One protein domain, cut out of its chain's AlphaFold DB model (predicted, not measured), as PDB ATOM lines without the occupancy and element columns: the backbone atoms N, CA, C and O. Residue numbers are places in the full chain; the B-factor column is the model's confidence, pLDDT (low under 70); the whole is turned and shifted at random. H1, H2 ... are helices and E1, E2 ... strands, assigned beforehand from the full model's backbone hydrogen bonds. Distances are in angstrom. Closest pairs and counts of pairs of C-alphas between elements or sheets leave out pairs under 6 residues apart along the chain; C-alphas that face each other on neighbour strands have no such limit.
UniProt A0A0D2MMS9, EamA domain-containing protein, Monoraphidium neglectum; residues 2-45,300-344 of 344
ATOM      1  N   ARG A   2     -26.822  12.025  -2.750       76.12
ATOM      2  CA  ARG A   2     -27.400  12.555  -4.007       76.12
ATOM      3  C   ARG A   2     -26.789  13.882  -4.496       76.12
ATOM      4  O   ARG A   2     -26.407  13.960  -5.653       76.12
ATOM      5  N   ALA A   3     -26.585  14.864  -3.613       77.94
ATOM      6  CA  ALA A   3     -25.981  16.154  -3.985       77.94
ATOM      7  C   ALA A   3     -24.522  16.041  -4.478       77.94
ATOM      8  O   ALA A   3     -24.118  16.749  -5.390       77.94
ATOM      9  N   LYS A   4     -23.736  15.111  -3.916       73.81
ATOM     10  CA  LYS A   4     -22.342  14.883  -4.338       73.81
ATOM     11  C   LYS A   4     -22.268  14.170  -5.688       73.81
ATOM     12  O   LYS A   4     -21.434  14.524  -6.504       73.81
ATOM     13  N   VAL A   5     -23.154  13.202  -5.937       79.81
ATOM     14  CA  VAL A   5     -23.258  12.532  -7.244       79.81
ATOM     15  C   VAL A   5     -23.732  13.510  -8.320       79.81
ATOM     16  O   VAL A   5     -23.169  13.524  -9.407       79.81
ATOM     17  N   ALA A   6     -24.701  14.375  -8.002       81.88
ATOM     18  CA  ALA A   6     -25.156  15.424  -8.912       81.88
ATOM     19  C   ALA A   6     -24.037  16.426  -9.247       81.88
ATOM     20  O   ALA A   6     -23.876  16.786 -10.407       81.88
ATOM     21  N   LEU A   7     -23.225  16.824  -8.259       84.81
ATOM     22  CA  LEU A   7     -22.071  17.698  -8.483       84.81
ATOM     23  C   LEU A   7     -21.016  17.049  -9.397       84.81
ATOM     24  O   LEU A   7     -20.484  17.712 -10.280       84.81
ATOM     25  N   LEU A   8     -20.736  15.756  -9.208       83.50
ATOM     26  CA  LEU A   8     -19.809  14.998 -10.059       83.50
ATOM     27  C   LEU A   8     -20.331  14.870 -11.495       83.50
ATOM     28  O   LEU A   8     -19.598  15.149 -12.439       83.50
ATOM     29  N   ALA A   9     -21.615  14.543 -11.660       83.31
ATOM     30  CA  ALA A   9     -22.258  14.482 -12.970       83.31
ATOM     31  C   ALA A   9     -22.257  15.848 -13.681       83.31
ATOM     32  O   ALA A   9     -21.980  15.919 -14.876       83.31
ATOM     33  N   ALA A  10     -22.500  16.943 -12.951       87.69
ATOM     34  CA  ALA A  10     -22.393  18.295 -13.497       87.69
ATOM     35  C   ALA A  10     -20.955  18.623 -13.934       87.69
ATOM     36  O   ALA A  10     -20.755  19.181 -15.010       87.69
ATOM     37  N   GLY A  11     -19.947  18.229 -13.146       85.62
ATOM     38  CA  GLY A  11     -18.534  18.380 -13.510       85.62
ATOM     39  C   GLY A  11     -18.155  17.601 -14.775       85.62
ATOM     40  O   GLY A  11     -17.477  18.139 -15.652       85.62
ATOM     41  N   MET A  12     -18.647  16.370 -14.914       85.62
ATOM     42  CA  MET A  12     -18.472  15.543 -16.113       85.62
ATOM     43  C   MET A  12     -19.128  16.187 -17.346       85.62
ATOM     44  O   MET A  12     -18.510  16.271 -18.403       85.62
ATOM     45  N   LEU A  13     -20.345  16.724 -17.214       87.50
ATOM     46  CA  LEU A  13     -21.025  17.409 -18.317       87.50
ATOM     47  C   LEU A  13     -20.267  18.668 -18.769       87.50
ATOM     48  O   LEU A  13     -20.069  18.878 -19.966       87.50
ATOM     49  N   LEU A  14     -19.822  19.496 -17.819       91.00
ATOM     50  CA  LEU A  14     -19.090  20.732 -18.110       91.00
ATOM     51  C   LEU A  14     -17.768  20.444 -18.824       91.00
ATOM     52  O   LEU A  14     -17.485  21.037 -19.863       91.00
ATOM     53  N   THR A  15     -16.985  19.502 -18.306       86.81
ATOM     54  CA  THR A  15     -15.702  19.103 -18.909       86.81
ATOM     55  C   THR A  15     -15.895  18.445 -20.279       86.81
ATOM     56  O   THR A  15     -15.193  18.785 -21.230       86.81
ATOM     57  N   GLY A  16     -16.910  17.596 -20.453       83.06
ATOM     58  CA  GLY A  16     -17.246  17.031 -21.765       83.06
ATOM     59  C   GLY A  16     -17.638  18.101 -22.794       83.06
ATOM     60  O   GLY A  16     -17.207  18.058 -23.951       83.06
ATOM     61  N   THR A  17     -18.388  19.118 -22.361       88.44
ATOM     62  CA  THR A  17     -18.784  20.251 -23.213       88.44
ATOM     63  C   THR A  17     -17.572  21.099 -23.606       88.44
ATOM     64  O   THR A  17     -17.394  21.397 -24.785       88.44
ATOM     65  N   ILE A  18     -16.697  21.429 -22.647       90.19
ATOM     66  CA  ILE A  18     -15.449  22.169 -22.904       90.19
ATOM     67  C   ILE A  18     -14.559  21.404 -23.883       90.19
ATOM     68  O   ILE A  18     -14.031  22.012 -24.810       90.19
ATOM     69  N   ASN A  19     -14.433  20.082 -23.722       87.06
ATOM     70  CA  ASN A  19     -13.645  19.255 -24.632       87.06
ATOM     71  C   ASN A  19     -14.190  19.334 -26.065       87.06
ATOM     72  O   ASN A  19     -13.445  19.616 -26.994       87.06
ATOM     73  N   THR A  20     -15.507  19.185 -26.227       83.44
ATOM     74  CA  THR A  20     -16.165  19.254 -27.540       83.44
ATOM     75  C   THR A  20     -15.941  20.608 -28.218       83.44
ATOM     76  O   THR A  20     -15.620  20.664 -29.405       83.44
ATOM     77  N   ILE A  21     -16.080  21.706 -27.468       83.56
ATOM     78  CA  ILE A  21     -15.846  23.061 -27.983       83.56
ATOM     79  C   ILE A  21     -14.373  23.250 -28.351       83.56
ATOM     80  O   ILE A  21     -14.087  23.781 -29.419       83.56
ATOM     81  N   ALA A  22     -13.444  22.799 -27.506       84.12
ATOM     82  CA  ALA A  22     -12.011  22.927 -27.748       84.12
ATOM     83  C   ALA A  22     -11.572  22.150 -28.997       84.12
ATOM     84  O   ALA A  22     -10.882  22.713 -29.841       84.12
ATOM     85  N   THR A  23     -12.024  20.905 -29.166       77.88
ATOM     86  CA  THR A  23     -11.745  20.111 -30.372       77.88
ATOM     87  C   THR A  23     -12.362  20.754 -31.610       77.88
ATOM     88  O   THR A  23     -11.696  20.901 -32.630       77.88
ATOM     89  N   LYS A  24     -13.606  21.244 -31.521       79.06
ATOM     90  CA  LYS A  24     -14.221  21.952 -32.650       79.06
ATOM     91  C   LYS A  24     -13.471  23.236 -32.999       79.06
ATOM     92  O   LYS A  24     -13.377  23.579 -34.173       79.06
ATOM     93  N   TYR A  25     -12.949  23.935 -31.994       82.06
ATOM     94  CA  TYR A  25     -12.135  25.127 -32.180       82.06
ATOM     95  C   TYR A  25     -10.805  24.798 -32.875       82.06
ATOM     96  O   TYR A  25     -10.404  25.533 -33.768       82.06
ATOM     97  N   GLN A  26     -10.170  23.664 -32.556       78.94
ATOM     98  CA  GLN A  26      -8.975  23.185 -33.267       78.94
ATOM     99  C   GLN A  26      -9.251  22.958 -34.761       78.94
ATOM    100  O   GLN A  26      -8.469  23.405 -35.592       78.94
ATOM    101  N   ASP A  27     -10.382  22.332 -35.103       77.19
ATOM    102  CA  ASP A  27     -10.734  22.002 -36.494       77.19
ATOM    103  C   ASP A  27     -11.004  23.230 -37.382       77.19
ATOM    104  O   ASP A  27     -10.891  23.152 -38.607       77.19
ATOM    105  N   ILE A  28     -11.435  24.350 -36.790       78.31
ATOM    106  CA  ILE A  28     -11.755  25.588 -37.524       78.31
ATOM    107  C   ILE A  28     -10.590  26.581 -37.552       78.31
ATOM    108  O   ILE A  28     -10.683  27.600 -38.237       78.31
ATOM    109  N   LEU A  29      -9.524  26.331 -36.786       78.31
ATOM    110  CA  LEU A  29      -8.360  27.204 -36.769       78.31
ATOM    111  C   LEU A  29      -7.581  27.066 -38.077       78.31
ATOM    112  O   LEU A  29      -7.196  25.971 -38.490       78.31
ATOM    113  N   VAL A  30      -7.324  28.218 -38.691       73.50
ATOM    114  CA  VAL A  30      -6.475  28.345 -39.873       73.50
ATOM    115  C   VAL A  30      -5.025  28.364 -39.412       73.50
ATOM    116  O   VAL A  30      -4.634  29.198 -38.591       73.50
ATOM    117  N   VAL A  31      -4.234  27.428 -39.918       68.62
ATOM    118  CA  VAL A  31      -2.844  27.215 -39.503       68.62
ATOM    119  C   VAL A  31      -1.855  27.720 -40.553       68.62
ATOM    120  O   VAL A  31      -0.726  28.080 -40.222       68.62
ATOM    121  N   GLY A  32      -2.300  27.862 -41.801       64.31
ATOM    122  CA  GLY A  32      -1.520  28.469 -42.873       64.31
ATOM    123  C   GLY A  32      -2.370  28.860 -44.077       64.31
ATOM    124  O   GLY A  32      -3.586  28.678 -44.083       64.31
ATOM    125  N   PHE A  33      -1.714  29.390 -45.106       64.94
ATOM    126  CA  PHE A  33      -2.309  29.636 -46.419       64.94
ATOM    127  C   PHE A  33      -1.602  28.746 -47.442       64.94
ATOM    128  O   PHE A  33      -0.370  28.722 -47.483       64.94
ATOM    129  N   ALA A  34      -2.364  28.005 -48.243       61.81
ATOM    130  CA  ALA A  34      -1.810  27.235 -49.350       61.81
ATOM    131  C   ALA A  34      -1.279  28.179 -50.447       61.81
ATOM    132  O   ALA A  34      -1.542  29.384 -50.445       61.81
ATOM    133  N   SER A  35      -0.514  27.643 -51.402       54.62
ATOM    134  CA  SER A  35       0.097  28.404 -52.508       54.62
ATOM    135  C   SER A  35      -0.908  29.135 -53.416       54.62
ATOM    136  O   SER A  35      -0.508  29.962 -54.230       54.62
ATOM    137  N   ASP A  36      -2.199  28.838 -53.275       52.84
ATOM    138  CA  ASP A  36      -3.336  29.456 -53.963       52.84
ATOM    139  C   ASP A  36      -4.053  30.542 -53.127       52.84
ATOM    140  O   ASP A  36      -5.029  31.132 -53.589       52.84
ATOM    141  N   GLY A  37      -3.576  30.824 -51.909       53.44
ATOM    142  CA  GLY A  37      -4.181  31.780 -50.979       53.44
ATOM    143  C   GLY A  37      -5.378  31.238 -50.189       53.44
ATOM    144  O   GLY A  37      -6.007  32.006 -49.459       53.44
ATOM    145  N   SER A  38      -5.708  29.945 -50.298       61.81
ATOM    146  CA  SER A  38      -6.785  29.332 -49.515       61.81
ATOM    147  C   SER A  38      -6.348  29.050 -48.065       61.81
ATOM    148  O   SER A  38      -5.196  28.668 -47.828       61.81
ATOM    149  N   PRO A  39      -7.228  29.263 -47.063       69.06
ATOM    150  CA  PRO A  39      -6.914  28.966 -45.670       69.06
ATOM    151  C   PRO A  39      -6.809  27.450 -45.460       69.06
ATOM    152  O   PRO A  39      -7.753  26.706 -45.727       69.06
ATOM    153  N   VAL A  40      -5.664  26.997 -44.953       67.50
ATOM    154  CA  VAL A  40      -5.418  25.602 -44.576       67.50
ATOM    155  C   VAL A  40      -5.750  25.443 -43.099       67.50
ATOM    156  O   VAL A  40      -5.120  26.056 -42.234       67.50
ATOM    157  N   ASN A  41      -6.763  24.628 -42.821       75.00
ATOM    158  CA  ASN A  41      -7.163  24.281 -41.462       75.00
ATOM    159  C   ASN A  41      -6.302  23.136 -40.920       75.00
ATOM    160  O   ASN A  41      -5.753  22.348 -41.690       75.00
ATOM    161  N   PHE A  42      -6.256  22.997 -39.597       70.94
ATOM    162  CA  PHE A  42      -5.571  21.882 -38.945       70.94
ATOM    163  C   PHE A  42      -6.271  20.552 -39.272       70.94
ATOM    164  O   PHE A  42      -7.368  20.283 -38.779       70.94
ATOM    165  N   ARG A  43      -5.664  19.707 -40.116       67.19
ATOM    166  CA  ARG A  43      -6.232  18.408 -40.526       67.19
ATOM    167  C   ARG A  43      -5.245  17.277 -40.260       67.19
ATOM    168  O   ARG A  43      -4.643  16.742 -41.180       67.19
ATOM    169  N   HIS A  44      -5.123  16.919 -38.986       74.00
ATOM    170  CA  HIS A  44      -4.220  15.869 -38.507       74.00
ATOM    171  C   HIS A  44      -4.957  14.897 -37.566       74.00
ATOM    172  O   HIS A  44      -4.815  14.989 -36.341       74.00
ATOM    173  N   PRO A  45      -5.816  14.006 -38.098       71.38
ATOM    174  CA  PRO A  45      -6.697  13.155 -37.294       71.38
ATOM    175  C   PRO A  45      -5.945  12.159 -36.396       71.38
ATOM    176  O   PRO A  45      -6.378  11.894 -35.272       71.38
ATOM    177  N   ALA A 300       3.314  14.109 -38.261       71.25
ATOM    178  CA  ALA A 300       3.491  14.488 -36.864       71.25
ATOM    179  C   ALA A 300       4.498  15.638 -36.690       71.25
ATOM    180  O   ALA A 300       4.352  16.451 -35.775       71.25
ATOM    181  N   ALA A 301       5.520  15.724 -37.551       74.00
ATOM    182  CA  ALA A 301       6.526  16.777 -37.469       74.00
ATOM    183  C   ALA A 301       5.981  18.116 -37.992       74.00
ATOM    184  O   ALA A 301       6.231  19.157 -37.378       74.00
ATOM    185  N   GLY A 302       5.215  18.087 -39.084       73.62
ATOM    186  CA  GLY A 302       4.451  19.223 -39.599       73.62
ATOM    187  C   GLY A 302       3.436  19.731 -38.578       73.62
ATOM    188  O   GLY A 302       3.520  20.887 -38.160       73.62
ATOM    189  N   ALA A 303       2.591  18.839 -38.058       75.75
ATOM    190  CA  ALA A 303       1.598  19.159 -37.039       75.75
ATOM    191  C   ALA A 303       2.233  19.757 -35.772       75.75
ATOM    192  O   ALA A 303       1.718  20.718 -35.208       75.75
ATOM    193  N   ALA A 304       3.387  19.247 -35.325       80.31
ATOM    194  CA  ALA A 304       4.086  19.810 -34.172       80.31
ATOM    195  C   ALA A 304       4.561  21.253 -34.419       80.31
ATOM    196  O   ALA A 304       4.449  22.098 -33.531       80.31
ATOM    197  N   ARG A 305       5.071  21.560 -35.618       79.94
ATOM    198  CA  ARG A 305       5.498  22.925 -35.983       79.94
ATOM    199  C   ARG A 305       4.314  23.879 -36.078       79.94
ATOM    200  O   ARG A 305       4.405  25.009 -35.616       79.94
ATOM    201  N   GLU A 306       3.214  23.399 -36.630       79.69
ATOM    202  CA  GLU A 306       1.940  24.099 -36.733       79.69
ATOM    203  C   GLU A 306       1.345  24.452 -35.362       79.69
ATOM    204  O   GLU A 306       0.981  25.600 -35.100       79.69
ATOM    205  N   VAL A 307       1.341  23.484 -34.444       82.56
ATOM    206  CA  VAL A 307       0.891  23.676 -33.060       82.56
ATOM    207  C   VAL A 307       1.802  24.647 -32.311       82.56
ATOM    208  O   VAL A 307       1.310  25.515 -31.596       82.56
ATOM    209  N   LEU A 308       3.123  24.544 -32.484       82.06
ATOM    210  CA  LEU A 308       4.075  25.464 -31.852       82.06
ATOM    211  C   LEU A 308       4.034  26.874 -32.461       82.06
ATOM    212  O   LEU A 308       4.333  27.843 -31.765       82.06
ATOM    213  N   GLY A 309       3.667  26.997 -33.737       80.75
ATOM    214  CA  GLY A 309       3.546  28.271 -34.440       80.75
ATOM    215  C   GLY A 309       2.283  29.053 -34.077       80.75
ATOM    216  O   GLY A 309       2.301  30.283 -34.103       80.75
ATOM    217  N   ASN A 310       1.198  28.368 -33.701       83.69
ATOM    218  CA  ASN A 310      -0.075  28.997 -33.357       83.69
ATOM    219  C   ASN A 310      -0.441  28.776 -31.878       83.69
ATOM    220  O   ASN A 310      -0.971  27.737 -31.482       83.69
ATOM    221  N   GLY A 311      -0.229  29.810 -31.057       84.81
ATOM    222  CA  GLY A 311      -0.536  29.768 -29.624       84.81
ATOM    223  C   GLY A 311      -2.013  29.501 -29.299       84.81
ATOM    224  O   GLY A 311      -2.301  28.892 -28.271       84.81
ATOM    225  N   ALA A 312      -2.950  29.892 -30.172       84.25
ATOM    226  CA  ALA A 312      -4.373  29.600 -29.986       84.25
ATOM    227  C   ALA A 312      -4.674  28.107 -30.198       84.25
ATOM    228  O   ALA A 312      -5.443  27.522 -29.434       84.25
ATOM    229  N   LEU A 313      -4.015  27.480 -31.179       85.00
ATOM    230  CA  LEU A 313      -4.114  26.042 -31.431       85.00
ATOM    231  C   LEU A 313      -3.511  25.241 -30.271       85.00
ATOM    232  O   LEU A 313      -4.157  24.334 -29.747       85.00
ATOM    233  N   ALA A 314      -2.320  25.627 -29.802       85.94
ATOM    234  CA  ALA A 314      -1.688  25.008 -28.639       85.94
ATOM    235  C   ALA A 314      -2.550  25.131 -27.371       85.94
ATOM    236  O   ALA A 314      -2.732  24.148 -26.651       85.94
ATOM    237  N   ALA A 315      -3.124  26.310 -27.108       88.00
ATOM    238  CA  ALA A 315      -4.023  26.514 -25.974       88.00
ATOM    239  C   ALA A 315      -5.272  25.628 -26.077       88.00
ATOM    240  O   ALA A 315      -5.656  24.996 -25.093       88.00
ATOM    241  N   ALA A 316      -5.874  25.518 -27.264       86.44
ATOM    242  CA  ALA A 316      -7.025  24.653 -27.491       86.44
ATOM    243  C   ALA A 316      -6.689  23.171 -27.261       86.44
ATOM    244  O   ALA A 316      -7.481  22.445 -26.659       86.44
ATOM    245  N   ILE A 317      -5.512  22.715 -27.701       87.75
ATOM    246  CA  ILE A 317      -5.012  21.351 -27.454       87.75
ATOM    247  C   ILE A 317      -4.825  21.111 -25.961       87.75
ATOM    248  O   ILE A 317      -5.376  20.149 -25.429       87.75
ATOM    249  N   LEU A 318      -4.149  22.012 -25.252       90.38
ATOM    250  CA  LEU A 318      -3.960  21.890 -23.807       90.38
ATOM    251  C   LEU A 318      -5.288  21.854 -23.043       90.38
ATOM    252  O   LEU A 318      -5.448  21.033 -22.141       90.38
ATOM    253  N   VAL A 319      -6.252  22.699 -23.426       90.75
ATOM    254  CA  VAL A 319      -7.601  22.686 -22.844       90.75
ATOM    255  C   VAL A 319      -8.280  21.341 -23.089       90.75
ATOM    256  O   VAL A 319      -8.826  20.782 -22.143       90.75
ATOM    257  N   SER A 320      -8.212  20.785 -24.304       88.25
ATOM    258  CA  SER A 320      -8.807  19.473 -24.601       88.25
ATOM    259  C   SER A 320      -8.169  18.340 -23.780       88.25
ATOM    260  O   SER A 320      -8.874  17.621 -23.072       88.25
ATOM    261  N   VAL A 321      -6.834  18.261 -23.749       90.06
ATOM    262  CA  VAL A 321      -6.068  17.256 -22.990       90.06
ATOM    263  C   VAL A 321      -6.406  17.323 -21.499       90.06
ATOM    264  O   VAL A 321      -6.682  16.303 -20.865       90.06
ATOM    265  N   PHE A 322      -6.423  18.529 -20.928       90.25
ATOM    266  CA  PHE A 322      -6.771  18.721 -19.523       90.25
ATOM    267  C   PHE A 322      -8.245  18.398 -19.248       90.25
ATOM    268  O   PHE A 322      -8.563  17.782 -18.229       90.25
ATOM    269  N   SER A 323      -9.144  18.762 -20.162       88.75
ATOM    270  CA  SER A 323     -10.571  18.492 -20.014       88.75
ATOM    271  C   SER A 323     -10.875  16.995 -20.007       88.75
ATOM    272  O   SER A 323     -11.668  16.556 -19.180       88.75
ATOM    273  N   ILE A 324     -10.199  16.196 -20.842       86.50
ATOM    274  CA  ILE A 324     -10.300  14.724 -20.841       86.50
ATOM    275  C   ILE A 324      -9.857  14.151 -19.490       86.50
ATOM    276  O   ILE A 324     -10.551  13.322 -18.895       86.50
ATOM    277  N   ALA A 325      -8.733  14.633 -18.951       86.12
ATOM    278  CA  ALA A 325      -8.255  14.195 -17.644       86.12
ATOM    279  C   ALA A 325      -9.252  14.540 -16.520       86.12
ATOM    280  O   ALA A 325      -9.513  13.716 -15.636       86.12
ATOM    281  N   CYS A 326      -9.840  15.740 -16.561       86.06
ATOM    282  CA  CYS A 326     -10.864  16.169 -15.612       86.06
ATOM    283  C   CYS A 326     -12.176  15.392 -15.765       86.06
ATOM    284  O   CYS A 326     -12.756  15.000 -14.754       86.06
ATOM    285  N   PHE A 327     -12.621  15.132 -16.991       85.19
ATOM    286  CA  PHE A 327     -13.821  14.355 -17.291       85.19
ATOM    287  C   PHE A 327     -13.761  12.974 -16.635       85.19
ATOM    288  O   PHE A 327     -14.637  12.614 -15.850       85.19
ATOM    289  N   ASN A 328     -12.654  12.261 -16.851       83.44
ATOM    290  CA  ASN A 328     -12.407  10.948 -16.260       83.44
ATOM    291  C   ASN A 328     -12.249  10.988 -14.731       83.44
ATOM    292  O   ASN A 328     -12.545  10.015 -14.038       83.44
ATOM    293  N   PHE A 329     -11.790  12.109 -14.171       81.06
ATOM    294  CA  PHE A 329     -11.695  12.285 -12.723       81.06
ATOM    295  C   PHE A 329     -13.062  12.532 -12.062       81.06
ATOM    296  O   PHE A 329     -13.317  12.020 -10.966       81.06
ATOM    297  N   PHE A 330     -13.934  13.310 -12.710       80.19
ATOM    298  CA  PHE A 330     -15.291  13.591 -12.233       80.19
ATOM    299  C   PHE A 330     -16.272  12.446 -12.487       80.19
ATOM    300  O   PHE A 330     -17.394  12.498 -11.979       80.19
ATOM    301  N   ASP A 331     -15.843  11.402 -13.196       75.19
ATOM    302  CA  ASP A 331     -16.658  10.227 -13.451       75.19
ATOM    303  C   ASP A 331     -17.218   9.625 -12.135       75.19
ATOM    304  O   ASP A 331     -16.467   9.271 -11.206       75.19
ATOM    305  N   PRO A 332     -18.554   9.499 -12.015       63.31
ATOM    306  CA  PRO A 332     -19.194   8.949 -10.827       63.31
ATOM    307  C   PRO A 332     -18.787   7.504 -10.511       63.31
ATOM    308  O   PRO A 332     -18.888   7.101  -9.351       63.31
ATOM    309  N   GLY A 333     -18.320   6.720 -11.486       60.47
ATOM    310  CA  GLY A 333     -17.793   5.370 -11.283       60.47
ATOM    311  C   GLY A 333     -16.469   5.364 -10.513       60.47
ATOM    312  O   GLY A 333     -16.266   4.521  -9.633       60.47
ATOM    313  N   VAL A 334     -15.604   6.355 -10.751       58.03
ATOM    314  CA  VAL A 334     -14.330   6.537 -10.032       58.03
ATOM    315  C   VAL A 334     -14.563   7.032  -8.600       58.03
ATOM    316  O   VAL A 334     -14.059   6.442  -7.638       58.03
ATOM    317  N   CYS A 335     -15.353   8.096  -8.433       49.72
ATOM    318  CA  CYS A 335     -15.597   8.713  -7.124       49.72
ATOM    319  C   CYS A 335     -16.647   7.964  -6.275       49.72
ATOM    320  O   CYS A 335     -16.593   7.983  -5.042       49.72
ATOM    321  N   GLY A 336     -17.603   7.279  -6.907       46.53
ATOM    322  CA  GLY A 336     -18.670   6.533  -6.236       46.53
ATOM    323  C   GLY A 336     -18.173   5.286  -5.502       46.53
ATOM    324  O   GLY A 336     -18.671   4.974  -4.416       46.53
ATOM    325  N   ALA A 337     -17.145   4.615  -6.034       48.41
ATOM    326  CA  ALA A 337     -16.497   3.485  -5.368       48.41
ATOM    327  C   ALA A 337     -15.781   3.907  -4.068       48.41
ATOM    328  O   ALA A 337     -15.844   3.190  -3.072       48.41
ATOM    329  N   ASP A 338     -15.162   5.094  -4.041       46.12
ATOM    330  CA  ASP A 338     -14.532   5.644  -2.829       46.12
ATOM    331  C   ASP A 338     -15.574   6.073  -1.782       46.12
ATOM    332  O   ASP A 338     -15.387   5.897  -0.579       46.12
ATOM    333  N   MET A 339     -16.726   6.579  -2.234       42.88
ATOM    334  CA  MET A 339     -17.822   6.971  -1.344       42.88
ATOM    335  C   MET A 339     -18.525   5.788  -0.671       42.88
ATOM    336  O   MET A 339     -18.966   5.942   0.465       42.88
ATOM    337  N   ARG A 340     -18.614   4.615  -1.316       38.91
ATOM    338  CA  ARG A 340     -19.141   3.402  -0.661       38.91
ATOM    339  C   ARG A 340     -18.184   2.838   0.390       38.91
ATOM    340  O   ARG A 340     -18.652   2.319   1.391       38.91
ATOM    341  N   ILE A 341     -16.872   2.981   0.194       44.41
ATOM    342  CA  ILE A 341     -15.854   2.493   1.140       44.41
ATOM    343  C   ILE A 341     -15.755   3.385   2.389       44.41
ATOM    344  O   ILE A 341     -15.386   2.895   3.444       44.41
ATOM    345  N   ARG A 342     -16.094   4.679   2.301       38.66
ATOM    346  CA  ARG A 342     -16.126   5.598   3.459       38.66
ATOM    347  C   ARG A 342     -17.460   5.632   4.216       38.66
ATOM    348  O   ARG A 342     -17.570   6.376   5.185       38.66
ATOM    349  N   ALA A 343     -18.479   4.926   3.731       36.28
ATOM    350  CA  ALA A 343     -19.814   4.886   4.331       36.28
ATOM    351  C   ALA A 343     -20.098   3.581   5.105       36.28
ATOM    352  O   ALA A 343     -21.211   3.418   5.600       36.28
ATOM    353  N   VAL A 344     -19.111   2.682   5.187       34.22
ATOM    354  CA  VAL A 344     -19.086   1.457   6.004       34.22
ATOM    355  C   VAL A 344     -17.920   1.588   6.973       34.22
ATOM    356  O   VAL A 344     -18.100   1.209   8.145       34.22
TER     357      VAL A 344
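Overview. This is residues 2 to 45 and 300 to 344 of the 344 residues of the protein "EamA domain-containing protein" of Monoraphidium neglectum (UniProt A0A0D2MMS9). The domain is a rod built on two long helices, H1 and H3, which run side by side in opposite directions. At the end of the rod where H1 finishes and H3 begins, a small hairpin of strands, E1 and E2, follows on from H1, and the short helix H2 makes a sharp corner with H3; at the other end H4 carries the chain on beyond H3, near the start of H1. The printed part has 89 residues with four named helices and two named strands, in the order H1, E1, E2, H2, H3, H4; the class is mostly helix, and the one sheet, E1 - E2, is antiparallel. It is only just extended, close to loose, with a radius of gyration of the C-alphas of 18.4 A, and the C-alphas span 67 by 21 by 19 A.

Arrangement. E1, residues 30 to 33, and E2, residues 39 to 41, form an antiparallel hairpin, their directions 140 degrees apart. N 31 and O 40 are within hydrogen-bond range at 2.8 A, as are N 40 and O 32, also at 2.8 A. H1, residues 2 to 28, has its closest C-alpha pair with E2 at Ile 28 and Asn 41, 6.2 A. H1 touches H3, residues 311 to 330, at a shallow tilt of 25 degrees, opposite ways; their closest C-alphas, those of Asn 19 and Ser 320, are 4.8 A apart. With residues 5 to 9 alone H1 touches H4, residues 332 to 341, at a shallow tilt of 25 degrees, opposite ways; the closest C-alphas are those of Leu 8 and Pro 332, 6.1 A. H3 and H4 are close but not clearly touching, with C-alphas 329 and 335 closest at 7.7 A, and run the same way at a steep tilt of 36 degrees, only just past shallow. H2, residues 300 to 309, and H3 touch only at the corner, and only just, with 3 pairs of C-alphas within 8 A; the closest are those of Val 307 and Ala 314, 5.3 A, and H3 takes part with residues 313 to 314 alone. Their lines are about perpendicular at 73 degrees, only just past a steep tilt. H1 and H2 are apart. In H1, H2 and H3 each O i to N i+4 pair is within hydrogen-bond range; in H4, 4 of 6 are.

Along the chain. H1 begins at C-alpha 2 (-27.400, 12.555, -4.007) and is 39.2 A long. E1 measures 7.9 A and E2 6.3 A. H2 is 14.0 A long, H3 28.0 A, and H4, also 14.0 A, ends at C-alpha 341 (-15.854, 2.493, 1.140).

Size, cuts and confidence. The C-alphas farthest apart are those of Asp 36 and Val 344, 68.0 A. Residues 46 to 299 are cut out, and C-alphas 45 and 300 are 10.3 A apart across the cut. The links printed whole are tight. Mean pLDDT of the printed part is 74.7, with residues 31 to 40, 43 and 332 to 344 under 70.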